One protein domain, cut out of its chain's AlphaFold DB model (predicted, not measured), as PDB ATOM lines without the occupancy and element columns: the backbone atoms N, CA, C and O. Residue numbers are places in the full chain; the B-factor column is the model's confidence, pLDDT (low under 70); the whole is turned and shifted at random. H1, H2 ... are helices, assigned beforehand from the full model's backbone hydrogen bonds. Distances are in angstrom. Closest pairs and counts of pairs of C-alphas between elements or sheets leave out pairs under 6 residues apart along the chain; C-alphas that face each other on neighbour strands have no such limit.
ATOM      1  N   ASN A   8     199.638  95.676  22.590       60.69
ATOM      2  CA  ASN A   8     199.113  95.110  21.342       60.69
ATOM      3  C   ASN A   8     199.602  93.674  21.080       60.69
ATOM      4  O   ASN A   8     198.881  92.877  20.487       60.69
ATOM      5  N   CYS A   9     200.797  93.322  21.561       52.03
ATOM      6  CA  CYS A   9     201.378  91.988  21.424       52.03
ATOM      7  C   CYS A   9     200.689  90.992  22.371       52.03
ATOM      8  O   CYS A   9     200.345  89.888  21.962       52.03
ATOM      9  N   ALA A  10     200.369  91.426  23.597       60.53
ATOM     10  CA  ALA A  10     199.574  90.640  24.542       60.53
ATOM     11  C   ALA A  10     198.149  90.377  24.023       60.53
ATOM     12  O   ALA A  10     197.636  89.268  24.151       60.53
ATOM     13  N   LYS A  11     197.525  91.371  23.377       62.06
ATOM     14  CA  LYS A  11     196.185  91.237  22.784       62.06
ATOM     15  C   LYS A  11     196.174  90.313  21.559       62.06
ATOM     16  O   LYS A  11     195.243  89.531  21.404       62.06
ATOM     17  N   GLY A  12     197.222  90.368  20.732       63.38
ATOM     18  CA  GLY A  12     197.421  89.449  19.606       63.38
ATOM     19  C   GLY A  12     197.657  88.003  20.047       63.38
ATOM     20  O   GLY A  12     197.037  87.094  19.505       63.38
ATOM     21  N   LEU A  13     198.472  87.791  21.086       66.81
ATOM     22  CA  LEU A  13     198.682  86.473  21.699       66.81
ATOM     23  C   LEU A  13     197.397  85.907  22.309       66.81
ATOM     24  O   LEU A  13     197.097  84.737  22.105       66.81
ATOM     25  N   LEU A  14     196.605  86.734  22.999       67.00
ATOM     26  CA  LEU A  14     195.324  86.308  23.564       67.00
ATOM     27  C   LEU A  14     194.330  85.889  22.468       67.00
ATOM     28  O   LEU A  14     193.647  84.883  22.618       67.00
ATOM     29  N   LEU A  15     194.272  86.629  21.355       70.06
ATOM     30  CA  LEU A  15     193.427  86.291  20.205       70.06
ATOM     31  C   LEU A  15     193.891  85.016  19.495       70.06
ATOM     32  O   LEU A  15     193.047  84.217  19.112       70.06
ATOM     33  N   LEU A  16     195.201  84.790  19.364       63.16
ATOM     34  CA  LEU A  16     195.757  83.549  18.812       63.16
ATOM     35  C   LEU A  16     195.467  82.340  19.705       63.16
ATOM     36  O   LEU A  16     195.107  81.283  19.202       63.16
ATOM     37  N   VAL A  17     195.585  82.502  21.023       66.88
ATOM     38  CA  VAL A  17     195.279  81.453  22.002       66.88
ATOM     39  C   VAL A  17     193.782  81.138  22.018       66.88
ATOM     40  O   VAL A  17     193.408  79.969  22.034       66.88
ATOM     41  N   LEU A  18     192.918  82.155  21.948       59.31
ATOM     42  CA  LEU A  18     191.473  81.964  21.825       59.31
ATOM     43  C   LEU A  18     191.105  81.321  20.486       59.31
ATOM     44  O   LEU A  18     190.312  80.392  20.487       59.31
ATOM     45  N   PHE A  19     191.718  81.751  19.380       58.72
ATOM     46  CA  PHE A  19     191.512  81.154  18.061       58.72
ATOM     47  C   PHE A  19     191.962  79.692  18.028       58.72
ATOM     48  O   PHE A  19     191.226  78.860  17.518       58.72
ATOM     49  N   ALA A  20     193.109  79.355  18.625       54.31
ATOM     50  CA  ALA A  20     193.585  77.978  18.746       54.31
ATOM     51  C   ALA A  20     192.644  77.122  19.606       54.31
ATOM     52  O   ALA A  20     192.287  76.023  19.195       54.31
ATOM     53  N   MET A  21     192.172  77.642  20.747       49.53
ATOM     54  CA  MET A  21     191.187  76.947  21.583       49.53
ATOM     55  C   MET A  21     189.860  76.739  20.849       49.53
ATOM     56  O   MET A  21     189.326  75.638  20.871       49.53
ATOM     57  N   THR A  22     189.343  77.753  20.148       46.56
ATOM     58  CA  THR A  22     188.091  77.616  19.396       46.56
ATOM     59  C   THR A  22     188.256  76.739  18.162       46.56
ATOM     60  O   THR A  22     187.370  75.953  17.880       46.56
ATOM     61  N   TYR A  23     189.379  76.811  17.444       44.00
ATOM     62  CA  TYR A  23     189.637  76.018  16.237       44.00
ATOM     63  C   TYR A  23     189.846  74.532  16.567       44.00
ATOM     64  O   TYR A  23     189.324  73.673  15.865       44.00
ATOM     65  N   SER A  24     190.511  74.223  17.688       43.53
ATOM     66  CA  SER A  24     190.579  72.863  18.240       43.53
ATOM     67  C   SER A  24     189.243  72.356  18.797       43.53
ATOM     68  O   SER A  24     189.089  71.150  18.948       43.53
ATOM     69  N   SER A  25     188.289  73.245  19.093       43.53
ATOM     70  CA  SER A  25     186.931  72.893  19.535       43.53
ATOM     71  C   SER A  25     185.866  72.938  18.428       43.53
ATOM     72  O   SER A  25     184.750  72.495  18.674       43.53
ATOM     73  N   LEU A  26     186.167  73.491  17.244       38.41
ATOM     74  CA  LEU A  26     185.201  73.707  16.150       38.41
ATOM     75  C   LEU A  26     185.397  72.771  14.955       38.41
ATOM     76  O   LEU A  26     184.468  72.634  14.167       38.41
ATOM     77  N   GLY A  27     186.566  72.148  14.797       43.22
ATOM     78  CA  GLY A  27     186.721  71.036  13.859       43.22
ATOM     79  C   GLY A  27     186.282  69.750  14.541       43.22
ATOM     80  O   GLY A  27     186.832  69.415  15.595       43.22
ATOM     81  N   SER A  28     185.312  69.027  13.974       48.12
ATOM     82  CA  SER A  28     185.018  67.693  14.493       48.12
ATOM     83  C   SER A  28     186.286  66.848  14.369       48.12
ATOM     84  O   SER A  28     186.982  66.864  13.352       48.12
ATOM     85  N   LYS A  29     186.642  66.117  15.427       57.50
ATOM     86  CA  LYS A  29     187.840  65.263  15.422       57.50
ATOM     87  C   LYS A  29     187.811  64.216  14.294       57.50
ATOM     88  O   LYS A  29     188.869  63.725  13.908       57.50
ATOM     89  N   CYS A  30     186.623  63.923  13.757       62.00
ATOM     90  CA  CYS A  30     186.396  63.035  12.620       62.00
ATOM     91  C   CYS A  30     186.678  63.659  11.243       62.00
ATOM     92  O   CYS A  30     187.036  62.923  10.330       62.00
ATOM     93  N   GLU A  31     186.564  64.982  11.066       54.12
ATOM     94  CA  GLU A  31     186.635  65.648   9.746       54.12
ATOM     95  C   GLU A  31     187.973  65.486   9.015       54.12
ATOM     96  O   GLU A  31     188.073  65.812   7.835       54.12
ATOM     97  N   ARG A  32     189.021  65.034   9.710       52.47
ATOM     98  CA  ARG A  32     190.389  65.085   9.192       52.47
ATOM     99  C   ARG A  32     190.985  63.717   8.829       52.47
ATOM    100  O   ARG A  32     192.022  63.726   8.178       52.47
ATOM    101  N   TRP A  33     190.391  62.573   9.209       49.16
ATOM    102  CA  TRP A  33     191.167  61.314   9.194       49.16
ATOM    103  C   TRP A  33     190.468  59.985   8.855       49.16
ATOM    104  O   TRP A  33     191.196  59.009   8.707       49.16
ATOM    105  N   LEU A  34     189.140  59.874   8.724       58.00
ATOM    106  CA  LEU A  34     188.497  58.553   8.577       58.00
ATOM    107  C   LEU A  34     187.328  58.561   7.585       58.00
ATOM    108  O   LEU A  34     186.376  59.323   7.751       58.00
ATOM    109  N   GLU A  35     187.353  57.638   6.623       66.81
ATOM    110  CA  GLU A  35     186.103  57.073   6.117       66.81
ATOM    111  C   GLU A  35     185.439  56.347   7.292       66.81
ATOM    112  O   GLU A  35     186.006  55.424   7.882       66.81
ATOM    113  N   LEU A  36     184.273  56.837   7.714       81.31
ATOM    114  CA  LEU A  36     183.526  56.205   8.797       81.31
ATOM    115  C   LEU A  36     183.035  54.831   8.321       81.31
ATOM    116  O   LEU A  36     182.642  54.702   7.158       81.31
ATOM    117  N   PRO A  37     183.029  53.807   9.192       84.94
ATOM    118  CA  PRO A  37     182.549  52.495   8.792       84.94
ATOM    119  C   PRO A  37     181.077  52.561   8.353       84.94
ATOM    120  O   PRO A  37     180.318  53.378   8.880       84.94
ATOM    121  N   PRO A  38     180.629  51.679   7.446       86.81
ATOM    122  CA  PRO A  38     179.262  51.703   6.917       86.81
ATOM    123  C   PRO A  38     178.188  51.477   7.993       86.81
ATOM    124  O   PRO A  38     177.054  51.916   7.833       86.81
ATOM    125  N   TYR A  39     178.551  50.838   9.108       89.25
ATOM    126  CA  TYR A  39     177.693  50.632  10.276       89.25
ATOM    127  C   TYR A  39     177.696  51.812  11.261       89.25
ATOM    128  O   TYR A  39     177.116  51.715  12.341       89.25
ATOM    129  N   MET A  40     178.377  52.917  10.946       92.06
ATOM    130  CA  MET A  40     178.432  54.096  11.804       92.06
ATOM    131  C   MET A  40     177.034  54.712  11.961       92.06
ATOM    132  O   MET A  40     176.445  55.149  10.971       92.06
ATOM    133  N   PRO A  41     176.503  54.827  13.190       90.88
ATOM    134  CA  PRO A  41     175.236  55.507  13.410       90.88
ATOM    135  C   PRO A  41     175.291  56.980  12.980       90.88
ATOM    136  O   PRO A  41     176.282  57.680  13.206       90.88
ATOM    137  N   GLU A  42     174.174  57.504  12.470       89.50
ATOM    138  CA  GLU A  42     173.980  58.938  12.189       89.50
ATOM    139  C   GLU A  42     173.727  59.751  13.476       89.50
ATOM    140  O   GLU A  42     172.840  60.600  13.562       89.50
ATOM    141  N   VAL A  43     174.497  59.461  14.525       90.62
ATOM    142  CA  VAL A  43     174.431  60.125  15.824       90.62
ATOM    143  C   VAL A  43     175.765  60.840  16.045       90.62
ATOM    144  O   VAL A  43     176.783  60.160  16.176       90.62
ATOM    145  N   PRO A  44     175.793  62.185  16.132       89.12
ATOM    146  CA  PRO A  44     177.043  62.938  16.263       89.12
ATOM    147  C   PRO A  44     177.912  62.502  17.452       89.12
ATOM    148  O   PRO A  44     179.123  62.386  17.316       89.12
ATOM    149  N   GLU A  45     177.286  62.187  18.591       91.00
ATOM    150  CA  GLU A  45     177.988  61.666  19.775       91.00
ATOM    151  C   GLU A  45     178.676  60.322  19.488       91.00
ATOM    152  O   GLU A  45     179.817  60.122  19.889       91.00
ATOM    153  N   ALA A  46     178.020  59.417  18.750       91.56
ATOM    154  CA  ALA A  46     178.596  58.117  18.407       91.56
ATOM    155  C   ALA A  46     179.837  58.269  17.522       91.56
ATOM    156  O   ALA A  46     180.839  57.591  17.747       91.56
ATOM    157  N   GLN A  47     179.774  59.183  16.551       89.38
ATOM    158  CA  GLN A  47     180.877  59.489  15.642       89.38
ATOM    159  C   GLN A  47     182.061  60.099  16.398       89.38
ATOM    160  O   GLN A  47     183.189  59.632  16.247       89.38
ATOM    161  N   GLU A  48     181.813  61.093  17.254       88.69
ATOM    162  CA  GLU A  48     182.866  61.724  18.055       88.69
ATOM    163  C   GLU A  48     183.536  60.719  19.001       88.69
ATOM    164  O   GLU A  48     184.765  60.635  19.029       88.69
ATOM    165  N   GLU A  49     182.749  59.899  19.707       92.00
ATOM    166  CA  GLU A  49     183.280  58.850  20.581       92.00
ATOM    167  C   GLU A  49     184.124  57.829  19.817       92.00
ATOM    168  O   GLU A  49     185.179  57.423  20.308       92.00
ATOM    169  N   TYR A  50     183.692  57.431  18.618       89.00
ATOM    170  CA  TYR A  50     184.443  56.508  17.774       89.00
ATOM    171  C   TYR A  50     185.784  57.106  17.342       89.00
ATOM    172  O   TYR A  50     186.828  56.478  17.506       89.00
ATOM    173  N   CYS A  51     185.786  58.346  16.851       85.25
ATOM    174  CA  CYS A  51     187.009  59.035  16.445       85.25
ATOM    175  C   CYS A  51     187.973  59.253  17.624       85.25
ATOM    176  O   CYS A  51     189.191  59.156  17.452       85.25
ATOM    177  N   ASP A  52     187.452  59.467  18.834       87.75
ATOM    178  CA  ASP A  52     188.254  59.560  20.055       87.75
ATOM    179  C   ASP A  52     188.988  58.258  20.393       87.75
ATOM    180  O   ASP A  52     190.070  58.312  20.981       87.75
ATOM    181  N   LEU A  53     188.471  57.088  20.000       87.50
ATOM    182  CA  LEU A  53     189.165  55.811  20.211       87.50
ATOM    183  C   LEU A  53     190.492  55.749  19.444       87.50
ATOM    184  O   LEU A  53     191.492  55.309  20.007       87.50
ATOM    185  N   PHE A  54     190.547  56.263  18.213       79.00
ATOM    186  CA  PHE A  54     191.765  56.253  17.387       79.00
ATOM    187  C   PHE A  54     192.835  57.247  17.859       79.00
ATOM    188  O   PHE A  54     193.999  57.157  17.464       79.00
ATOM    189  N   GLN A  55     192.471  58.175  18.747       79.50
ATOM    190  CA  GLN A  55     193.420  59.079  19.398       79.50
ATOM    191  C   GLN A  55     194.085  58.452  20.632       79.50
ATOM    192  O   GLN A  55     195.100  58.971  21.104       79.50
ATOM    193  N   LYS A  56     193.567  57.322  21.131       83.88
ATOM    194  CA  LYS A  56     194.092  56.603  22.301       83.88
ATOM    195  C   LYS A  56     195.310  55.755  21.942       83.88
ATOM    196  O   LYS A  56     195.290  54.527  22.004       83.88
ATOM    197  N   LEU A  57     196.400  56.422  21.563       81.81
ATOM    198  CA  LEU A  57     197.665  55.790  21.162       81.81
ATOM    199  C   LEU A  57     198.318  54.959  22.283       81.81
ATOM    200  O   LEU A  57     199.261  54.208  22.029       81.81
ATOM    201  N   GLU A  58     197.865  55.118  23.525       87.56
ATOM    202  CA  GLU A  58     198.247  54.311  24.680       87.56
ATOM    203  C   GLU A  58     197.640  52.904  24.694       87.56
ATOM    204  O   GLU A  58     198.144  52.061  25.437       87.56
ATOM    205  N   LEU A  59     196.610  52.635  23.888       87.06
ATOM    206  CA  LEU A  59     196.020  51.307  23.760       87.06
ATOM    207  C   LEU A  59     196.833  50.445  22.790       87.06
ATOM    208  O   LEU A  59     197.346  50.921  21.774       87.06
ATOM    209  N   SER A  60     196.956  49.157  23.109       89.56
ATOM    210  CA  SER A  60     197.356  48.140  22.133       89.56
ATOM    211  C   SER A  60     196.245  47.886  21.115       89.56
ATOM    212  O   SER A  60     195.093  48.255  21.352       89.56
ATOM    213  N   ARG A  61     196.560  47.211  20.003       85.94
ATOM    214  CA  ARG A  61     195.552  46.827  18.999       85.94
ATOM    215  C   ARG A  61     194.422  46.016  19.637       85.94
ATOM    216  O   ARG A  61     193.252  46.303  19.407       85.94
ATOM    217  N   THR A  62     194.755  45.059  20.505       90.75
ATOM    218  CA  THR A  62     193.756  44.264  21.236       90.75
ATOM    219  C   THR A  62     192.868  45.136  22.125       90.75
ATOM    220  O   THR A  62     191.648  45.014  22.076       90.75
ATOM    221  N   GLN A  63     193.458  46.058  22.891       93.62
ATOM    222  CA  GLN A  63     192.702  46.946  23.778       93.62
ATOM    223  C   GLN A  63     191.830  47.945  23.009       93.62
ATOM    224  O   GLN A  63     190.724  48.256  23.449       93.62
ATOM    225  N   LEU A  64     192.311  48.445  21.867       90.62
ATOM    226  CA  LEU A  64     191.543  49.314  20.982       90.62
ATOM    227  C   LEU A  64     190.333  48.567  20.411       90.62
ATOM    228  O   LEU A  64     189.221  49.077  20.495       90.62
ATOM    229  N   ASN A  65     190.526  47.341  19.919       92.12
ATOM    230  CA  ASN A  65     189.434  46.510  19.407       92.12
ATOM    231  C   ASN A  65     188.384  46.218  20.486       92.12
ATOM    232  O   ASN A  65     187.189  46.271  20.209       92.12
ATOM    233  N   ASP A  66     188.804  45.949  21.724       95.62
ATOM    234  CA  ASP A  66     187.872  45.762  22.839       95.62
ATOM    235  C   ASP A  66     187.097  47.051  23.157       95.62
ATOM    236  O   ASP A  66     185.884  47.005  23.365       95.62
ATOM    237  N   ALA A  67     187.753  48.214  23.120       95.88
ATOM    238  CA  ALA A  67     187.084  49.501  23.303       95.88
ATOM    239  C   ALA A  67     186.079  49.810  22.176       95.88
ATOM    240  O   ALA A  67     184.982  50.297  22.455       95.88
ATOM    241  N   ILE A  68     186.417  49.482  20.923       94.12
ATOM    242  CA  ILE A  68     185.513  49.601  19.770       94.12
ATOM    243  C   ILE A  68     184.303  48.672  19.939       94.12
ATOM    244  O   ILE A  68     183.175  49.090  19.693       94.12
ATOM    245  N   LYS A  69     184.492  47.444  20.437       96.12
ATOM    246  CA  LYS A  69     183.378  46.523  20.724       96.12
ATOM    247  C   LYS A  69     182.441  47.053  21.804       96.12
ATOM    248  O   LYS A  69     181.228  46.914  21.670       96.12
ATOM    249  N   GLU A  70     182.964  47.655  22.870       97.94
ATOM    250  CA  GLU A  70     182.120  48.281  23.898       97.94
ATOM    251  C   GLU A  70     181.339  49.480  23.341       97.94
ATOM    252  O   GLU A  70     180.144  49.619  23.612       97.94
ATOM    253  N   TRP A  71     181.971  50.294  22.492       97.00
ATOM    254  CA  TRP A  71     181.285  51.350  21.745       97.00
ATOM    255  C   TRP A  71     180.175  50.776  20.843       97.00
ATOM    256  O   TRP A  71     179.034  51.237  20.886       97.00
ATOM    257  N   ALA A  72     180.450  49.699  20.107       96.81
ATOM    258  CA  ALA A  72     179.482  49.069  19.213       96.81
ATOM    259  C   ALA A  72     178.293  48.454  19.968       96.81
ATOM    260  O   ALA A  72     177.173  48.422  19.452       96.81
ATOM    261  N   LYS A  73     178.499  47.986  21.206       97.62
ATOM    262  CA  LYS A  73     177.413  47.557  22.103       97.62
ATOM    263  C   LYS A  73     176.547  48.736  22.533       97.62
ATOM    264  O   LYS A  73     175.325  48.622  22.485       97.62
ATOM    265  N   LYS A  74     177.160  49.865  22.915       97.81
ATOM    266  CA  LYS A  74     176.447  51.090  23.329       97.81
ATOM    267  C   LYS A  74     175.481  51.576  22.244       97.81
ATOM    268  O   LYS A  74     174.365  51.971  22.570       97.81
ATOM    269  N   TYR A  75     175.892  51.509  20.978       96.94
ATOM    270  CA  TYR A  75     175.103  52.000  19.844       96.94
ATOM    271  C   TYR A  75     174.379  50.910  19.039       96.94
ATOM    272  O   TYR A  75     173.800  51.210  18.000       96.94
ATOM    273  N   ASN A  76     174.350  49.668  19.535       96.56
ATOM    274  CA  ASN A  76     173.632  48.542  18.929       96.56
ATOM    275  C   ASN A  76     174.049  48.226  17.472       96.56
ATOM    276  O   ASN A  76     173.210  47.903  16.637       96.56
ATOM    277  N   VAL A  77     175.354  48.290  17.193       96.81
ATOM    278  CA  VAL A  77     175.982  47.972  15.890       96.81
ATOM    279  C   VAL A  77     177.041  46.870  16.030       96.81
ATOM    280  O   VAL A  77     178.037  46.822  15.317       96.81
ATOM    281  N   SER A  78     176.868  45.989  17.021       96.69
ATOM    282  CA  SER A  78     177.875  44.986  17.393       96.69
ATOM    283  C   SER A  78     178.102  43.904  16.339       96.69
ATOM    284  O   SER A  78     179.204  43.376  16.275       96.69
ATOM    285  N   GLU A  79     177.083  43.528  15.567       95.75
ATOM    286  CA  GLU A  79     177.202  42.474  14.551       95.75
ATOM    287  C   GLU A  79     178.140  42.921  13.424       95.75
ATOM    288  O   GLU A  79     179.243  42.384  13.317       95.75
ATOM    289  N   ASP A  80     177.771  43.993  12.720       95.12
ATOM    290  CA  ASP A  80     178.561  44.581  11.632       95.12
ATOM    291  C   ASP A  80     179.970  44.992  12.091       95.12
ATOM    292  O   ASP A  80     180.965  44.749  11.411       95.12
ATOM    293  N   CYS A  81     180.083  45.571  13.292       94.75
ATOM    294  CA  CYS A  81     181.376  45.955  13.848       94.75
ATOM    295  C   CYS A  81     182.284  44.745  14.119       94.75
ATOM    296  O   CYS A  81     183.487  44.806  13.872       94.75
ATOM    297  N   ASN A  82     181.740  43.634  14.624       95.06
ATOM    298  CA  ASN A  82     182.541  42.433  14.857       95.06
ATOM    299  C   ASN A  82     182.985  41.780  13.544       95.06
ATOM    300  O   ASN A  82     184.090  41.235  13.504       95.06
ATOM    301  N   GLU A  83     182.153  41.823  12.503       94.38
ATOM    302  CA  GLU A  83     182.510  41.339  11.168       94.38
ATOM    303  C   GLU A  83     183.669  42.153  10.574       94.38
ATOM    304  O   GLU A  83     184.700  41.571  10.232       94.38
ATOM    305  N   ASP A  84     183.562  43.484  10.587       90.25
ATOM    306  CA  ASP A  84     184.607  44.412  10.129       90.25
ATOM    307  C   ASP A  84     185.913  44.261  10.925       90.25
ATOM    308  O   ASP A  84     186.993  44.152  10.348       90.25
ATOM    309  N   LEU A  85     185.846  44.173  12.259       91.00
ATOM    310  CA  LEU A  85     187.038  43.939  13.083       91.00
ATOM    311  C   LEU A  85     187.687  42.581  12.793       91.00
ATOM    312  O   LEU A  85     188.912  42.463  12.854       91.00
ATOM    313  N   ALA A  86     186.892  41.548  12.510       92.38
ATOM    314  CA  ALA A  86     187.415  40.235  12.155       92.38
ATOM    315  C   ALA A  86     188.064  40.244  10.765       92.38
ATOM    316  O   ALA A  86     189.075  39.572  10.573       92.38
ATOM    317  N   GLU A  87     187.504  40.983   9.808       89.06
ATOM    318  CA  GLU A  87     188.095  41.190   8.486       89.06
ATOM    319  C   GLU A  87     189.412  41.957   8.569       89.06
ATOM    320  O   GLU A  87     190.436  41.439   8.131       89.06
ATOM    321  N   LYS A  88     189.427  43.115   9.233       85.75
ATOM    322  CA  LYS A  88     190.649  43.900   9.460       85.75
ATOM    323  C   LYS A  88     191.736  43.087  10.148       85.75
ATOM    324  O   LYS A  88     192.880  43.108   9.717       85.75
ATOM    325  N   ALA A  89     191.379  42.295  11.162       87.25
ATOM    326  CA  ALA A  89     192.339  41.417  11.828       87.25
ATOM    327  C   ALA A  89     192.972  40.396  10.868       87.25
ATOM    328  O   ALA A  89     194.183  40.193  10.938       87.25
ATOM    329  N   ARG A  90     192.182  39.789   9.966       89.06
ATOM    330  CA  ARG A  90     192.699  38.882   8.925       89.06
ATOM    331  C   ARG A  90     193.603  39.621   7.943       89.06
ATOM    332  O   ARG A  90     194.679  39.127   7.638       89.06
ATOM    333  N   ASN A  91     193.191  40.800   7.486       85.12
ATOM    334  CA  ASN A  91     193.954  41.603   6.531       85.12
ATOM    335  C   ASN A  91     195.306  42.038   7.121       85.12
ATOM    336  O   ASN A  91     196.329  41.921   6.445       85.12
ATOM    337  N   GLU A  92     195.313  42.467   8.387       83.81
ATOM    338  CA  GLU A  92     196.513  42.808   9.162       83.81
ATOM    339  C   GLU A  92     197.422  41.582   9.349       83.81
ATOM    340  O   GLU A  92     198.632  41.686   9.150       83.81
ATOM    341  N   ASP A  93     196.862  40.409   9.680       88.81
ATOM    342  CA  ASP A  93     197.627  39.158   9.809       88.81
ATOM    343  C   ASP A  93     198.286  38.749   8.480       88.81
ATOM    344  O   ASP A  93     199.482  38.454   8.458       88.81
ATOM    345  N   THR A  94     197.546  38.794   7.369       88.06
ATOM    346  CA  THR A  94     198.068  38.487   6.028       88.06
ATOM    347  C   THR A  94     199.167  39.462   5.615       88.06
ATOM    348  O   THR A  94     200.233  39.043   5.160       88.06
ATOM    349  N   PHE A  95     198.945  40.769   5.789       85.25
ATOM    350  CA  PHE A  95     199.961  41.781   5.495       85.25
ATOM    351  C   PHE A  95     201.236  41.528   6.304       85.25
ATOM    352  O   PHE A  95     202.348  41.559   5.768       85.25
ATOM    353  N   TYR A  96     201.078  41.227   7.592       87.38
ATOM    354  CA  TYR A  96     202.204  40.975   8.470       87.38
ATOM    355  C   TYR A  96     202.974  39.702   8.099       87.38
ATOM    356  O   TYR A  96     204.204  39.700   8.136       87.38
ATOM    357  N   GLU A  97     202.288  38.642   7.671       92.00
ATOM    358  CA  GLU A  97     202.933  37.433   7.152       92.00
ATOM    359  C   GLU A  97     203.790  37.736   5.912       92.00
ATOM    360  O   GLU A  97     204.948  37.311   5.833       92.00
ATOM    361  N   ILE A  98     203.269  38.525   4.967       89.62
ATOM    362  CA  ILE A  98     204.016  38.970   3.780       89.62
ATOM    363  C   ILE A  98     205.249  39.780   4.199       89.62
ATOM    364  O   ILE A  98     206.361  39.520   3.723       89.62
ATOM    365  N   LEU A  99     205.077  40.733   5.118       87.38
ATOM    366  CA  LEU A  99     206.156  41.579   5.622       87.38
ATOM    367  C   LEU A  99     207.256  40.751   6.304       87.38
ATOM    368  O   LEU A  99     208.446  40.935   6.020       87.38
ATOM    369  N   GLN A 100     206.880  39.798   7.160       91.62
ATOM    370  CA  GLN A 100     207.819  38.876   7.799       91.62
ATOM    371  C   GLN A 100     208.570  38.031   6.771       91.62
ATOM    372  O   GLN A 100     209.792  37.896   6.867       91.62
ATOM    373  N   ASN A 101     207.873  37.487   5.773       92.88
ATOM    374  CA  ASN A 101     208.486  36.675   4.728       92.88
ATOM    375  C   ASN A 101     209.511  37.484   3.924       92.88
ATOM    376  O   ASN A 101     210.660  37.056   3.791       92.88
ATOM    377  N   LYS A 102     209.154  38.690   3.467       88.31
ATOM    378  CA  LYS A 102     210.089  39.570   2.744       88.31
ATOM    379  C   LYS A 102     211.299  39.940   3.582       88.31
ATOM    380  O   LYS A 102     212.409  39.964   3.065       88.31
ATOM    381  N   THR A 103     211.114  40.163   4.876       89.88
ATOM    382  CA  THR A 103     212.222  40.484   5.781       89.88
ATOM    383  C   THR A 103     213.122  39.272   6.037       89.88
ATOM    384  O   THR A 103     214.345  39.394   6.085       89.88
ATOM    385  N   ARG A 104     212.541  38.079   6.202       84.94
ATOM    386  CA  ARG A 104     213.273  36.845   6.515       84.94
ATOM    387  C   ARG A 104     214.167  36.379   5.367       84.94
ATOM    388  O   ARG A 104     215.255  35.879   5.639       84.94
ATOM    389  N   TYR A 105     213.702  36.520   4.127       78.75
ATOM    390  CA  TYR A 105     214.406  36.049   2.926       78.75
ATOM    391  C   TYR A 105     215.208  37.139   2.208       78.75
ATOM    392  O   TYR A 105     215.777  36.884   1.149       78.75
ATOM    393  N   ASN A 106     215.263  38.348   2.764       79.44
ATOM    394  CA  ASN A 106     216.106  39.411   2.246       79.44
ATOM    395  C   ASN A 106     217.471  39.361   2.948       79.44
ATOM    396  O   ASN A 106     217.588  39.699   4.125       79.44
ATOM    397  N   ASP A 107     218.506  38.943   2.218       80.81
ATOM    398  CA  ASP A 107     219.882  38.855   2.733       80.81
ATOM    399  C   ASP A 107     220.457  40.223   3.139       80.81
ATOM    400  O   ASP A 107     221.359  40.300   3.973       80.81
ATOM    401  N   THR A 108     219.902  41.306   2.593       77.44
ATOM    402  CA  THR A 108     220.243  42.687   2.950       77.44
ATOM    403  C   THR A 108     219.537  43.123   4.238       77.44
ATOM    404  O   THR A 108     220.026  44.030   4.907       77.44
ATOM    405  N   ALA A 109     218.429  42.472   4.634       74.44
ATOM    406  CA  ALA A 109     217.696  42.791   5.861       74.44
ATOM    407  C   ALA A 109     218.565  42.567   7.101       74.44
ATOM    408  O   ALA A 109     218.834  41.438   7.543       74.44
ATOM    409  N   ASN A 110     218.974  43.679   7.696       86.00
ATOM    410  CA  ASN A 110     219.785  43.676   8.893       86.00
ATOM    411  C   ASN A 110     218.937  43.512  10.163       86.00
ATOM    412  O   ASN A 110     217.719  43.312  10.137       86.00
ATOM    413  N   LYS A 111     219.622  43.538  11.307       89.88
ATOM    414  CA  LYS A 111     219.002  43.340  12.616       89.88
ATOM    415  C   LYS A 111     217.985  44.436  12.957       89.88
ATOM    416  O   LYS A 111     216.960  44.111  13.543       89.88
ATOM    417  N   VAL A 112     218.259  45.689  12.595       86.69
ATOM    418  CA  VAL A 112     217.398  46.839  12.908       86.69
ATOM    419  C   VAL A 112     216.053  46.697  12.210       86.69
ATOM    420  O   VAL A 112     215.016  46.746  12.866       86.69
ATOM    421  N   VAL A 113     216.059  46.415  10.906       85.31
ATOM    422  CA  VAL A 113     214.819  46.223  10.139       85.31
ATOM    423  C   VAL A 113     214.007  45.039  10.672       85.31
ATOM    424  O   VAL A 113     212.794  45.145  10.819       85.31
ATOM    425  N   LYS A 114     214.666  43.930  11.034       90.50
ATOM    426  CA  LYS A 114     214.001  42.772  11.662       90.50
ATOM    427  C   LYS A 114     213.343  43.136  12.992       90.50
ATOM    428  O   LYS A 114     212.209  42.743  13.235       90.50
ATOM    429  N   GLU A 115     214.018  43.929  13.819       91.38
ATOM    430  CA  GLU A 115     213.471  44.396  15.093       91.38
ATOM    431  C   GLU A 115     212.268  45.333  14.896       91.38
ATOM    432  O   GLU A 115     211.278  45.212  15.617       91.38
ATOM    433  N   ILE A 116     212.302  46.214  13.890       86.19
ATOM    434  CA  ILE A 116     211.155  47.059  13.518       86.19
ATOM    435  C   ILE A 116     209.965  46.188  13.091       86.19
ATOM    436  O   ILE A 116     208.860  46.397  13.587       86.19
ATOM    437  N   VAL A 117     210.187  45.175  12.245       87.12
ATOM    438  CA  VAL A 117     209.148  44.222  11.806       87.12
ATOM    439  C   VAL A 117     208.545  43.466  12.996       87.12
ATOM    440  O   VAL A 117     207.327  43.335  13.104       87.12
ATOM    441  N   ASP A 118     209.362  43.004  13.936       91.25
ATOM    442  CA  ASP A 118     208.870  42.331  15.144       91.25
ATOM    443  C   ASP A 118     208.040  43.275  16.035       91.25
ATOM    444  O   ASP A 118     207.046  42.863  16.639       91.25
ATOM    445  N   LEU A 119     208.421  44.555  16.115       86.88
ATOM    446  CA  LEU A 119     207.695  45.561  16.890       86.88
ATOM    447  C   LEU A 119     206.327  45.885  16.293       86.88
ATOM    448  O   LEU A 119     205.350  45.922  17.043       86.88
ATOM    449  N   VAL A 120     206.244  46.110  14.980       83.56
ATOM    450  CA  VAL A 120     204.980  46.485  14.320       83.56
ATOM    451  C   VAL A 120     203.961  45.345  14.329       83.56
ATOM    452  O   VAL A 120     202.771  45.600  14.454       83.56
ATOM    453  N   GLY A 121     204.411  44.087  14.311       84.50
ATOM    454  CA  GLY A 121     203.525  42.925  14.442       84.50
ATOM    455  C   GLY A 121     203.003  42.661  15.851       84.50
ATOM    456  O   GLY A 121     202.166  41.780  16.058       84.50
ATOM    457  N   ASN A 122     203.498  43.377  16.861       88.94
ATOM    458  CA  ASN A 122     203.123  43.122  18.243       88.94
ATOM    459  C   ASN A 122     201.787  43.789  18.601       88.94
ATOM    460  O   ASN A 122     201.741  44.870  19.189       88.94
ATOM    461  N   LYS A 123     200.693  43.060  18.367       88.44
ATOM    462  CA  LYS A 123     199.311  43.479  18.669       88.44
ATOM    463  C   LYS A 123     199.039  43.810  20.144       88.44
ATOM    464  O   LYS A 123     198.052  44.474  20.459       88.44
ATOM    465  N   ASN A 124     199.908  43.365  21.053       93.25
ATOM    466  CA  ASN A 124     199.777  43.581  22.496       93.25
ATOM    467  C   ASN A 124     200.546  44.806  23.001       93.25
ATOM    468  O   ASN A 124     200.404  45.180  24.165       93.25
ATOM    469  N   THR A 125     201.354  45.437  22.153       88.31
ATOM    470  CA  THR A 125     202.068  46.664  22.500       88.31
ATOM    471  C   THR A 125     201.273  47.861  22.004       88.31
ATOM    472  O   THR A 125     200.674  47.821  20.933       88.31
ATOM    473  N   SER A 126     201.229  48.930  22.797       87.38
ATOM    474  CA  SER A 126     200.556  50.147  22.356       87.38
ATOM    475  C   SER A 126     201.304  50.818  21.219       87.38
ATOM    476  O   SER A 126     202.539  50.819  21.188       87.38
ATOM    477  N   MET A 127     200.548  51.445  20.317       78.88
ATOM    478  CA  MET A 127     201.104  52.186  19.187       78.88
ATOM    479  C   MET A 127     202.160  53.178  19.661       78.88
ATOM    480  O   MET A 127     203.284  53.177  19.167       78.88
ATOM    481  N   ARG A 128     201.860  53.960  20.706       81.50
ATOM    482  CA  ARG A 128     202.806  54.920  21.289       81.50
ATOM    483  C   ARG A 128     204.136  54.279  21.692       81.50
ATOM    484  O   ARG A 128     205.181  54.894  21.489       81.50
ATOM    485  N   ILE A 129     204.108  53.081  22.277       85.00
ATOM    486  CA  ILE A 129     205.330  52.370  22.671       85.00
ATOM    487  C   ILE A 129     206.073  51.853  21.436       85.00
ATOM    488  O   ILE A 129     207.295  51.969  21.405       85.00
ATOM    489  N   ILE A 130     205.370  51.319  20.432       80.19
ATOM    490  CA  ILE A 130     205.972  50.877  19.163       80.19
ATOM    491  C   ILE A 130     206.704  52.045  18.499       80.19
ATOM    492  O   ILE A 130     207.911  51.947  18.287       80.19
ATOM    493  N   TYR A 131     206.021  53.176  18.284       78.62
ATOM    494  CA  TYR A 131     206.626  54.395  17.740       78.62
ATOM    495  C   TYR A 131     207.878  54.786  18.524       78.62
ATOM    496  O   TYR A 131     208.949  54.952  17.948       78.62
ATOM    497  N   PHE A 132     207.766  54.899  19.850       81.38
ATOM    498  CA  PHE A 132     208.886  55.318  20.685       81.38
ATOM    499  C   PHE A 132     210.086  54.369  20.581       81.38
ATOM    500  O   PHE A 132     211.219  54.834  20.497       81.38
ATOM    501  N   LYS A 133     209.857  53.052  20.539       84.12
ATOM    502  CA  LYS A 133     210.929  52.064  20.377       84.12
ATOM    503  C   LYS A 133     211.598  52.153  19.009       84.12
ATOM    504  O   LYS A 133     212.820  52.137  18.960       84.12
ATOM    505  N   ILE A 134     210.828  52.306  17.931       81.38
ATOM    506  CA  ILE A 134     211.383  52.490  16.580       81.38
ATOM    507  C   ILE A 134     212.264  53.743  16.544       81.38
ATOM    508  O   ILE A 134     213.409  53.676  16.105       81.38
ATOM    509  N   TYR A 135     211.784  54.858  17.105       79.38
ATOM    510  CA  TYR A 135     212.580  56.077  17.261       79.38
ATOM    511  C   TYR A 135     213.876  55.827  18.045       79.38
ATOM    512  O   TYR A 135     214.945  56.256  17.627       79.38
ATOM    513  N   GLN A 136     213.817  55.115  19.170       82.75
ATOM    514  CA  GLN A 136     215.018  54.805  19.949       82.75
ATOM    515  C   GLN A 136     216.025  53.945  19.181       82.75
ATOM    516  O   GLN A 136     217.223  54.177  19.315       82.75
ATOM    517  N   ILE A 137     215.552  52.973  18.399       81.69
ATOM    518  CA  ILE A 137     216.404  52.105  17.584       81.69
ATOM    519  C   ILE A 137     217.106  52.931  16.504       81.69
ATOM    520  O   ILE A 137     218.330  52.897  16.425       81.69
ATOM    521  N   LEU A 138     216.353  53.713  15.727       77.69
ATOM    522  CA  LEU A 138     216.893  54.484  14.605       77.69
ATOM    523  C   LEU A 138     217.870  55.575  15.066       77.69
ATOM    524  O   LEU A 138     218.972  55.678  14.539       77.69
ATOM    525  N   TYR A 139     217.524  56.347  16.099       80.81
ATOM    526  CA  TYR A 139     218.368  57.455  16.574       80.81
ATOM    527  C   TYR A 139     219.558  57.007  17.437       80.81
ATOM    528  O   TYR A 139     220.379  57.841  17.829       80.81
ATOM    529  N   ALA A 140     219.670  55.714  17.755       85.50
ATOM    530  CA  ALA A 140     220.878  55.155  18.355       85.50
ATOM    531  C   ALA A 140     221.987  54.890  17.317       85.50
ATOM    532  O   ALA A 140     223.134  54.662  17.708       85.50
ATOM    533  N   LEU A 141     221.658  54.916  16.022       77.88
ATOM    534  CA  LEU A 141     222.583  54.635  14.929       77.88
ATOM    535  C   LEU A 141     223.350  55.895  14.489       77.88
ATOM    536  O   LEU A 141     222.852  57.018  14.624       77.88
ATOM    537  N   PRO A 142     224.557  55.737  13.914       90.00
ATOM    538  CA  PRO A 142     225.166  56.764  13.075       90.00
ATOM    539  C   PRO A 142     224.212  57.189  11.949       90.00
ATOM    540  O   PRO A 142     223.422  56.383  11.465       90.00
ATOM    541  N   LYS A 143     224.291  58.449  11.506       79.94
ATOM    542  CA  LYS A 143     223.341  59.004  10.523       79.94
ATOM    543  C   LYS A 143     223.300  58.211   9.220       79.94
ATOM    544  O   LYS A 143     222.227  58.021   8.662       79.94
ATOM    545  N   GLU A 144     224.460  57.780   8.747       82.31
ATOM    546  CA  GLU A 144     224.605  57.032   7.505       82.31
ATOM    547  C   GLU A 144     223.943  55.649   7.613       82.31
ATOM    548  O   GLU A 144     223.184  55.270   6.727       82.31
ATOM    549  N   GLU A 145     224.141  54.948   8.735       82.44
ATOM    550  CA  GLU A 145     223.495  53.655   9.015       82.44
ATOM    551  C   GLU A 145     221.976  53.815   9.192       82.44
ATOM    552  O   GLU A 145     221.196  53.040   8.647       82.44
ATOM    553  N   MET A 146     221.536  54.867   9.889       78.38
ATOM    554  CA  MET A 146     220.115  55.181  10.059       78.38
ATOM    555  C   MET A 146     219.410  55.390   8.712       78.38
ATOM    556  O   MET A 146     218.321  54.861   8.505       78.38
ATOM    557  N   ALA A 147     220.011  56.156   7.797       77.50
ATOM    558  CA  ALA A 147     219.432  56.418   6.479       77.50
ATOM    559  C   ALA A 147     219.351  55.141   5.624       77.50
ATOM    560  O   ALA A 147     218.333  54.886   4.977       77.50
ATOM    561  N   GLU A 148     220.392  54.301   5.656       82.62
ATOM    562  CA  GLU A 148     220.379  53.000   4.980       82.62
ATOM    563  C   GLU A 148     219.271  52.083   5.518       82.62
ATOM    564  O   GLU A 148     218.554  51.465   4.726       82.62
ATOM    565  N   ASP A 149     219.073  52.054   6.836       78.62
ATOM    566  CA  ASP A 149     218.051  51.236   7.494       78.62
ATOM    567  C   ASP A 149     216.634  51.721   7.191       78.62
ATOM    568  O   ASP A 149     215.749  50.908   6.919       78.62
ATOM    569  N   ILE A 150     216.418  53.040   7.180       77.00
ATOM    570  CA  ILE A 150     215.143  53.653   6.788       77.00
ATOM    571  C   ILE A 150     214.816  53.314   5.335       77.00
ATOM    572  O   ILE A 150     213.686  52.911   5.034       77.00
ATOM    573  N   ARG A 151     215.792  53.434   4.430       80.62
ATOM    574  CA  ARG A 151     215.612  53.084   3.017       80.62
ATOM    575  C   ARG A 151     215.258  51.609   2.856       80.62
ATOM    576  O   ARG A 151     214.298  51.284   2.164       80.62
ATOM    577  N   LEU A 152     215.988  50.725   3.528       83.81
ATOM    578  CA  LEU A 152     215.763  49.284   3.464       83.81
ATOM    579  C   LEU A 152     214.400  48.875   4.040       83.81
ATOM    580  O   LEU A 152     213.700  48.061   3.439       83.81
ATOM    581  N   TRP A 153     214.005  49.455   5.177       82.19
ATOM    582  CA  TRP A 153     212.659  49.308   5.736       82.19
ATOM    583  C   TRP A 153     211.593  49.727   4.721       82.19
ATOM    584  O   TRP A 153     210.656  48.972   4.472       82.19
ATOM    585  N   SER A 154     211.773  50.888   4.088       80.38
ATOM    586  CA  SER A 154     210.825  51.432   3.111       80.38
ATOM    587  C   SER A 154     210.692  50.535   1.876       80.38
ATOM    588  O   SER A 154     209.579  50.273   1.427       80.38
ATOM    589  N   GLU A 155     211.804  50.009   1.351       84.50
ATOM    590  CA  GLU A 155     211.814  49.062   0.226       84.50
ATOM    591  C   GLU A 155     211.077  47.754   0.573       84.50
ATOM    592  O   GLU A 155     210.272  47.258  -0.219       84.50
ATOM    593  N   ILE A 156     211.314  47.200   1.768       83.56
ATOM    594  CA  ILE A 156     210.657  45.969   2.233       83.56
ATOM    595  C   ILE A 156     209.163  46.194   2.468       83.56
ATOM    596  O   ILE A 156     208.351  45.390   2.005       83.56
ATOM    597  N   TYR A 157     208.801  47.278   3.156       82.62
ATOM    598  CA  TYR A 157     207.413  47.638   3.432       82.62
ATOM    599  C   TYR A 157     206.643  47.859   2.134       82.62
ATOM    600  O   TYR A 157     205.595  47.248   1.935       82.62
ATOM    601  N   LYS A 158     207.202  48.641   1.202       83.00
ATOM    602  CA  LYS A 158     206.561  48.889  -0.090       83.00
ATOM    603  C   LYS A 158     206.382  47.602  -0.888       83.00
ATOM    604  O   LYS A 158     205.313  47.347  -1.430       83.00
ATOM    605  N   GLY A 159     207.399  46.741  -0.889       85.38
ATOM    606  CA  GLY A 159     207.297  45.427  -1.512       85.38
ATOM    607  C   GLY A 159     206.210  44.544  -0.888       85.38
ATOM    608  O   GLY A 159     205.607  43.750  -1.609       85.38
ATOM    609  N   ALA A 160     205.975  44.644   0.427       85.62
ATOM    610  CA  ALA A 160     204.895  43.947   1.129       85.62
ATOM    611  C   ALA A 160     203.520  44.502   0.750       85.62
ATOM    612  O   ALA A 160     202.622  43.728   0.434       85.62
ATOM    613  N   GLU A 161     203.387  45.825   0.709       83.50
ATOM    614  CA  GLU A 161     202.168  46.524   0.302       83.50
ATOM    615  C   GLU A 161     201.763  46.195  -1.139       83.50
ATOM    616  O   GLU A 161     200.595  45.901  -1.398       83.50
ATOM    617  N   ASP A 162     202.716  46.185  -2.073       87.12
ATOM    618  CA  ASP A 162     202.457  45.861  -3.478       87.12
ATOM    619  C   ASP A 162     201.978  44.407  -3.642       87.12
ATOM    620  O   ASP A 162     201.050  44.128  -4.410       87.12
ATOM    621  N   GLU A 163     202.584  43.468  -2.908       90.50
ATOM    622  CA  GLU A 163     202.184  42.058  -2.922       90.50
ATOM    623  C   GLU A 163     200.808  41.855  -2.285       90.50
ATOM    624  O   GLU A 163     199.949  41.212  -2.887       90.50
ATOM    625  N   TRP A 164     200.577  42.453  -1.116       86.88
ATOM    626  CA  TRP A 164     199.289  42.426  -0.428       86.88
ATOM    627  C   TRP A 164     198.187  42.997  -1.326       86.88
ATOM    628  O   TRP A 164     197.212  42.313  -1.626       86.88
ATOM    629  N   SER A 165     198.395  44.186  -1.893       83.69
ATOM    630  CA  SER A 165     197.452  44.822  -2.819       83.69
ATOM    631  C   SER A 165     197.156  43.958  -4.047       83.69
ATOM    632  O   SER A 165     196.029  43.940  -4.541       83.69
ATOM    633  N   SER A 166     198.156  43.234  -4.556       87.50
ATOM    634  CA  SER A 166     197.985  42.320  -5.690       87.50
ATOM    635  C   SER A 166     197.141  41.098  -5.324       87.50
ATOM    636  O   SER A 166     196.332  40.667  -6.142       87.50
ATOM    637  N   GLN A 167     197.279  40.569  -4.103       83.50
ATOM    638  CA  GLN A 167     196.441  39.475  -3.601       83.50
ATOM    639  C   GLN A 167     194.978  39.923  -3.451       83.50
ATOM    640  O   GLN A 167     194.093  39.263  -3.987       83.50
ATOM    641  N   PHE A 168     194.724  41.099  -2.867       71.19
ATOM    642  CA  PHE A 168     193.364  41.649  -2.732       71.19
ATOM    643  C   PHE A 168     192.713  41.988  -4.077       71.19
ATOM    644  O   PHE A 168     191.522  41.747  -4.282       71.19
ATOM    645  N   LYS A 169     193.483  42.515  -5.036       61.00
ATOM    646  CA  LYS A 169     192.990  42.728  -6.404       61.00
ATOM    647  C   LYS A 169     192.691  41.403  -7.104       61.00
ATOM    648  O   LYS A 169     191.683  41.312  -7.791       61.00
ATOM    649  N   ALA A 170     193.515  40.373  -6.914       57.66
ATOM    650  CA  ALA A 170     193.278  39.050  -7.490       57.66
ATOM    651  C   ALA A 170     192.049  38.343  -6.887       57.66
ATOM    652  O   ALA A 170     191.336  37.655  -7.615       57.66
ATOM    653  N   GLU A 171     191.767  38.541  -5.597       52.09
ATOM    654  CA  GLU A 171     190.570  38.012  -4.925       52.09
ATOM    655  C   GLU A 171     189.282  38.735  -5.358       52.09
ATOM    656  O   GLU A 171     188.241  38.095  -5.505       52.09
ATOM    657  N   ASN A 172     189.359  40.033  -5.673       45.25
ATOM    658  CA  ASN A 172     188.230  40.819  -6.186       45.25
ATOM    659  C   ASN A 172     188.037  40.739  -7.715       45.25
ATOM    660  O   ASN A 172     186.973  41.094  -8.218       45.25
ATOM    661  N   LEU A 173     188.997  40.193  -8.470       40.22
ATOM    662  CA  LEU A 173     188.907  39.993  -9.929       40.22
ATOM    663  C   LEU A 173     188.026  38.796 -10.357       40.22
ATOM    664  O   LEU A 173     188.046  38.380 -11.516       40.22
ATOM    665  N   GLY A 174     187.175  38.297  -9.456       37.03
ATOM    666  CA  GLY A 174     185.900  37.672  -9.827       37.03
ATOM    667  C   GLY A 174     184.825  38.677 -10.279       37.03
ATOM    668  O   GLY A 174     183.741  38.251 -10.669       37.03
ATOM    669  N   SER A 175     185.099  39.985 -10.234       41.84
ATOM    670  CA  SER A 175     184.188  41.044 -10.668       41.84
ATOM    671  C   SER A 175     184.964  42.238 -11.240       41.84
ATOM    672  O   SER A 175     185.341  43.147 -10.512       41.84
ATOM    673  N   ASP A 176     185.121  42.203 -12.564       38.25
ATOM    674  CA  ASP A 176     185.358  43.299 -13.515       38.25
ATOM    675  C   ASP A 176     186.648  44.149 -13.437       38.25
ATOM    676  O   ASP A 176     187.025  44.743 -12.431       38.25
ATOM    677  N   MET A 177     187.308  44.206 -14.601       43.47
ATOM    678  CA  MET A 177     188.450  45.058 -14.941       43.47
ATOM    679  C   MET A 177     188.001  46.514 -15.170       43.47
ATOM    680  O   MET A 177     186.948  46.734 -15.763       43.47
ATOM    681  N   ASP A 178     188.809  47.500 -14.766       42.97
ATOM    682  CA  ASP A 178     189.662  48.276 -15.691       42.97
ATOM    683  C   ASP A 178     190.465  49.394 -14.975       42.97
ATOM    684  O   ASP A 178     190.023  49.983 -13.990       42.97
ATOM    685  N   ASP A 179     191.671  49.599 -15.523       43.84
ATOM    686  CA  ASP A 179     192.734  50.628 -15.418       43.84
ATOM    687  C   ASP A 179     192.352  52.066 -14.946       43.84
ATOM    688  O   ASP A 179     191.203  52.478 -15.011       43.84
ATOM    689  N   GLU A 180     193.236  52.966 -14.477       36.12
ATOM    690  CA  GLU A 180     194.618  53.279 -14.884       36.12
ATOM    691  C   GLU A 180     195.304  54.221 -13.851       36.12
ATOM    692  O   GLU A 180     194.648  54.968 -13.123       36.12
ATOM    693  N   MET A 181     196.643  54.216 -13.812       38.69
ATOM    694  CA  MET A 181     197.510  55.043 -12.953       38.69
ATOM    695  C   MET A 181     197.728  56.485 -13.457       38.69
ATOM    696  O   MET A 181     197.780  56.723 -14.658       38.69
ATOM    697  N   ALA A 182     198.114  57.399 -12.551       29.92
ATOM    698  CA  ALA A 182     199.110  58.442 -12.853       29.92
ATOM    699  C   ALA A 182     199.830  58.935 -11.581       29.92
ATOM    700  O   ALA A 182     199.214  59.504 -10.682       29.92
ATOM    701  N   GLY A 183     201.149  58.726 -11.523       34.47
ATOM    702  CA  GLY A 183     202.010  59.145 -10.416       34.47
ATOM    703  C   GLY A 183     202.532  60.581 -10.515       34.47
ATOM    704  O   GLY A 183     202.493  61.220 -11.568       34.47
ATOM    705  N   LYS A 184     203.117  61.052  -9.409       29.73
ATOM    706  CA  LYS A 184     204.068  62.169  -9.369       29.73
ATOM    707  C   LYS A 184     205.201  61.847  -8.392       29.73
ATOM    708  O   LYS A 184     204.951  61.454  -7.261       29.73
ATOM    709  N   LYS A 185     206.434  62.013  -8.876       39.62
ATOM    710  CA  LYS A 185     207.678  62.086  -8.096       39.62
ATOM    711  C   LYS A 185     207.880  63.530  -7.640       39.62
ATOM    712  O   LYS A 185     207.709  64.426  -8.464       39.62
ATOM    713  N   GLU A 186     208.319  63.732  -6.402       31.56
ATOM    714  CA  GLU A 186     208.902  64.998  -5.950       31.56
ATOM    715  C   GLU A 186     210.087  64.727  -5.008       31.56
ATOM    716  O   GLU A 186     210.124  63.689  -4.352       31.56
ATOM    717  N   ASP A 187     211.080  65.621  -5.078       33.09
ATOM    718  CA  ASP A 187     212.488  65.441  -4.700       33.09
ATOM    719  C   ASP A 187     212.797  65.435  -3.186       33.09
ATOM    720  O   ASP A 187     212.175  66.113  -2.369       33.09
ATOM    721  N   THR A 188     213.865  64.687  -2.900       49.66
ATOM    722  CA  THR A 188     214.527  64.280  -1.650       49.66
ATOM    723  C   THR A 188     215.212  65.389  -0.839       49.66
ATOM    724  O   THR A 188     215.857  66.272  -1.399       49.66
ATOM    725  N   ASP A 189     215.072  65.278   0.494       37.22
ATOM    726  CA  ASP A 189     216.106  65.447   1.555       37.22
ATOM    727  C   ASP A 189     215.506  65.852   2.927       37.22
ATOM    728  O   ASP A 189     216.191  65.839   3.947       37.22
ATOM    729  N   GLN A 190     214.196  66.129   3.001       35.66
ATOM    730  CA  GLN A 190     213.423  66.214   4.265       35.66
ATOM    731  C   GLN A 190     212.317  65.148   4.372       35.66
ATOM    732  O   GLN A 190     211.520  65.150   5.307       35.66
ATOM    733  N   GLN A 191     212.272  64.230   3.408       41.28
ATOM    734  CA  GLN A 191     211.182  63.276   3.213       41.28
ATOM    735  C   GLN A 191     211.396  61.959   3.976       41.28
ATOM    736  O   GLN A 191     210.434  61.264   4.269       41.28
ATOM    737  N   GLU A 192     212.629  61.626   4.367       39.03
ATOM    738  CA  GLU A 192     212.949  60.319   4.965       39.03
ATOM    739  C   GLU A 192     212.484  60.172   6.428       39.03
ATOM    740  O   GLU A 192     212.005  59.105   6.806       39.03
ATOM    741  N   GLU A 193     212.510  61.240   7.241       38.16
ATOM    742  CA  GLU A 193     211.891  61.218   8.585       38.16
ATOM    743  C   GLU A 193     210.355  61.165   8.503       38.16
ATOM    744  O   GLU A 193     209.703  60.553   9.351       38.16
ATOM    745  N   MET A 194     209.774  61.778   7.467       33.69
ATOM    746  CA  MET A 194     208.330  61.804   7.234       33.69
ATOM    747  C   MET A 194     207.821  60.458   6.710       33.69
ATOM    748  O   MET A 194     206.775  60.020   7.159       33.69
ATOM    749  N   LEU A 195     208.601  59.736   5.899       39.97
ATOM    750  CA  LEU A 195     208.260  58.408   5.368       39.97
ATOM    751  C   LEU A 195     208.155  57.317   6.448       39.97
ATOM    752  O   LEU A 195     207.315  56.426   6.340       39.97
ATOM    753  N   VAL A 196     208.949  57.374   7.523       43.53
ATOM    754  CA  VAL A 196     208.797  56.444   8.664       43.53
ATOM    755  C   VAL A 196     207.543  56.786   9.472       43.53
ATOM    756  O   VAL A 196     206.792  55.902   9.874       43.53
ATOM    757  N   VAL A 197     207.282  58.074   9.693       40.06
ATOM    758  CA  VAL A 197     206.086  58.519  10.420       40.06
ATOM    759  C   VAL A 197     204.817  58.246   9.616       40.06
ATOM    760  O   VAL A 197     203.834  57.816  10.212       40.06
ATOM    761  N   GLU A 198     204.851  58.441   8.299       40.44
ATOM    762  CA  GLU A 198     203.760  58.172   7.360       40.44
ATOM    763  C   GLU A 198     203.540  56.671   7.188       40.44
ATOM    764  O   GLU A 198     202.422  56.237   7.410       40.44
ATOM    765  N   SER A 199     204.572  55.847   6.969       41.12
ATOM    766  CA  SER A 199     204.396  54.382   6.880       41.12
ATOM    767  C   SER A 199     203.856  53.760   8.175       41.12
ATOM    768  O   SER A 199     203.005  52.873   8.134       41.12
ATOM    769  N   ILE A 200     204.263  54.245   9.356       46.00
ATOM    770  CA  ILE A 200     203.678  53.786  10.629       46.00
ATOM    771  C   ILE A 200     202.292  54.425  10.866       46.00
ATOM    772  O   ILE A 200     201.435  53.828  11.515       46.00
ATOM    773  N   ALA A 201     202.029  55.640  10.372       38.28
ATOM    774  CA  ALA A 201     200.691  56.236  10.415       38.28
ATOM    775  C   ALA A 201     199.706  55.526   9.473       38.28
ATOM    776  O   ALA A 201     198.547  55.385   9.841       38.28
ATOM    777  N   GLU A 202     200.160  55.019   8.330       42.75
ATOM    778  CA  GLU A 202     199.390  54.203   7.388       42.75
ATOM    779  C   GLU A 202     199.077  52.818   7.966       42.75
ATOM    780  O   GLU A 202     197.977  52.314   7.764       42.75
ATOM    781  N   MET A 203     199.937  52.260   8.830       42.84
ATOM    782  CA  MET A 203     199.588  51.075   9.634       42.84
ATOM    783  C   MET A 203     198.417  51.306  10.611       42.84
ATOM    784  O   MET A 203     197.865  50.337  11.125       42.84
ATOM    785  N   LYS A 204     198.000  52.554  10.886       40.38
ATOM    786  CA  LYS A 204     196.742  52.816  11.621       40.38
ATOM    787  C   LYS A 204     195.494  52.537  10.780       40.38
ATOM    788  O   LYS A 204     194.416  52.434  11.360       40.38
ATOM    789  N   LEU A 205     195.636  52.510   9.454       34.31
ATOM    790  CA  LEU A 205     194.543  52.405   8.484       34.31
ATOM    791  C   LEU A 205     194.339  50.971   7.966       34.31
ATOM    792  O   LEU A 205     193.299  50.706   7.367       34.31
TER     793      LEU A 205
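This is residues 8 to 205 of the 206 residues of the protein "DUF148 domain-containing protein" of Elaeophora elaphi (UniProt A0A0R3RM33). The long helix H4 runs along the body, with the pair H2 and H3 near its first end and the pair H5 and H6 near its last; H7, longer still, crosses H4 near that last end, and H8 packs on H7. H1 sticks out as an arm, and residues 178 to 191 loop out free. The printed part has 198 residues with eight named helices, H1 to H8, and no named strand: all helix. It is loose, with a radius of gyration of the C-alphas of 20.4 A and spans of 56 by 53 by 38 A.

H1, residues 8 to 26, touches no helix. H2, residues 44 to 54, and H3, residues 61 to 74, form a hairpin, closest at the C-alphas of Leu 53 and Leu 64, 7.0 A. H4, residues 78 to 104, touches H3 with residues 78 to 85 alone, and H5, residues 111 to 120, with residues 99 to 104 alone. H5 and H6, residues 127 to 139, form a hairpin at a shallow tilt of 11 degrees. The hub, H7, residues 143 to 172, touches four helices; with residues 156 to 164 alone it touches H4 at a steep tilt of 53 degrees, the closest C-alphas being those of Leu 99 and Ala 160, 5.2 A. H8, residues 192 to 202, touches H7 at a shallow tilt of 33 degrees, only just short of steep. Helix packing is part aligned, part crossed. Every O i to N i+4 pair is within hydrogen-bond range in H1, H3, H4, H5, H6 and H7, and 6 of 7 in both H2 and H8.

H1 begins at C-alpha 8, (199.113, 95.110, 21.342), and is 26.0 A long. H4 measures 37.9 A and H7 42.9 A. H8 ends at C-alpha 202, (199.390, 54.203, 7.388).

The C-alphas of Asn 8 and Gly 174 are the farthest apart, 66.7 A. The printed part has no cut. The links H1 to H2 and H7 to H8 are long. Residues 8 to 14, 16 to 35 and 169 to 205 have pLDDT under 70.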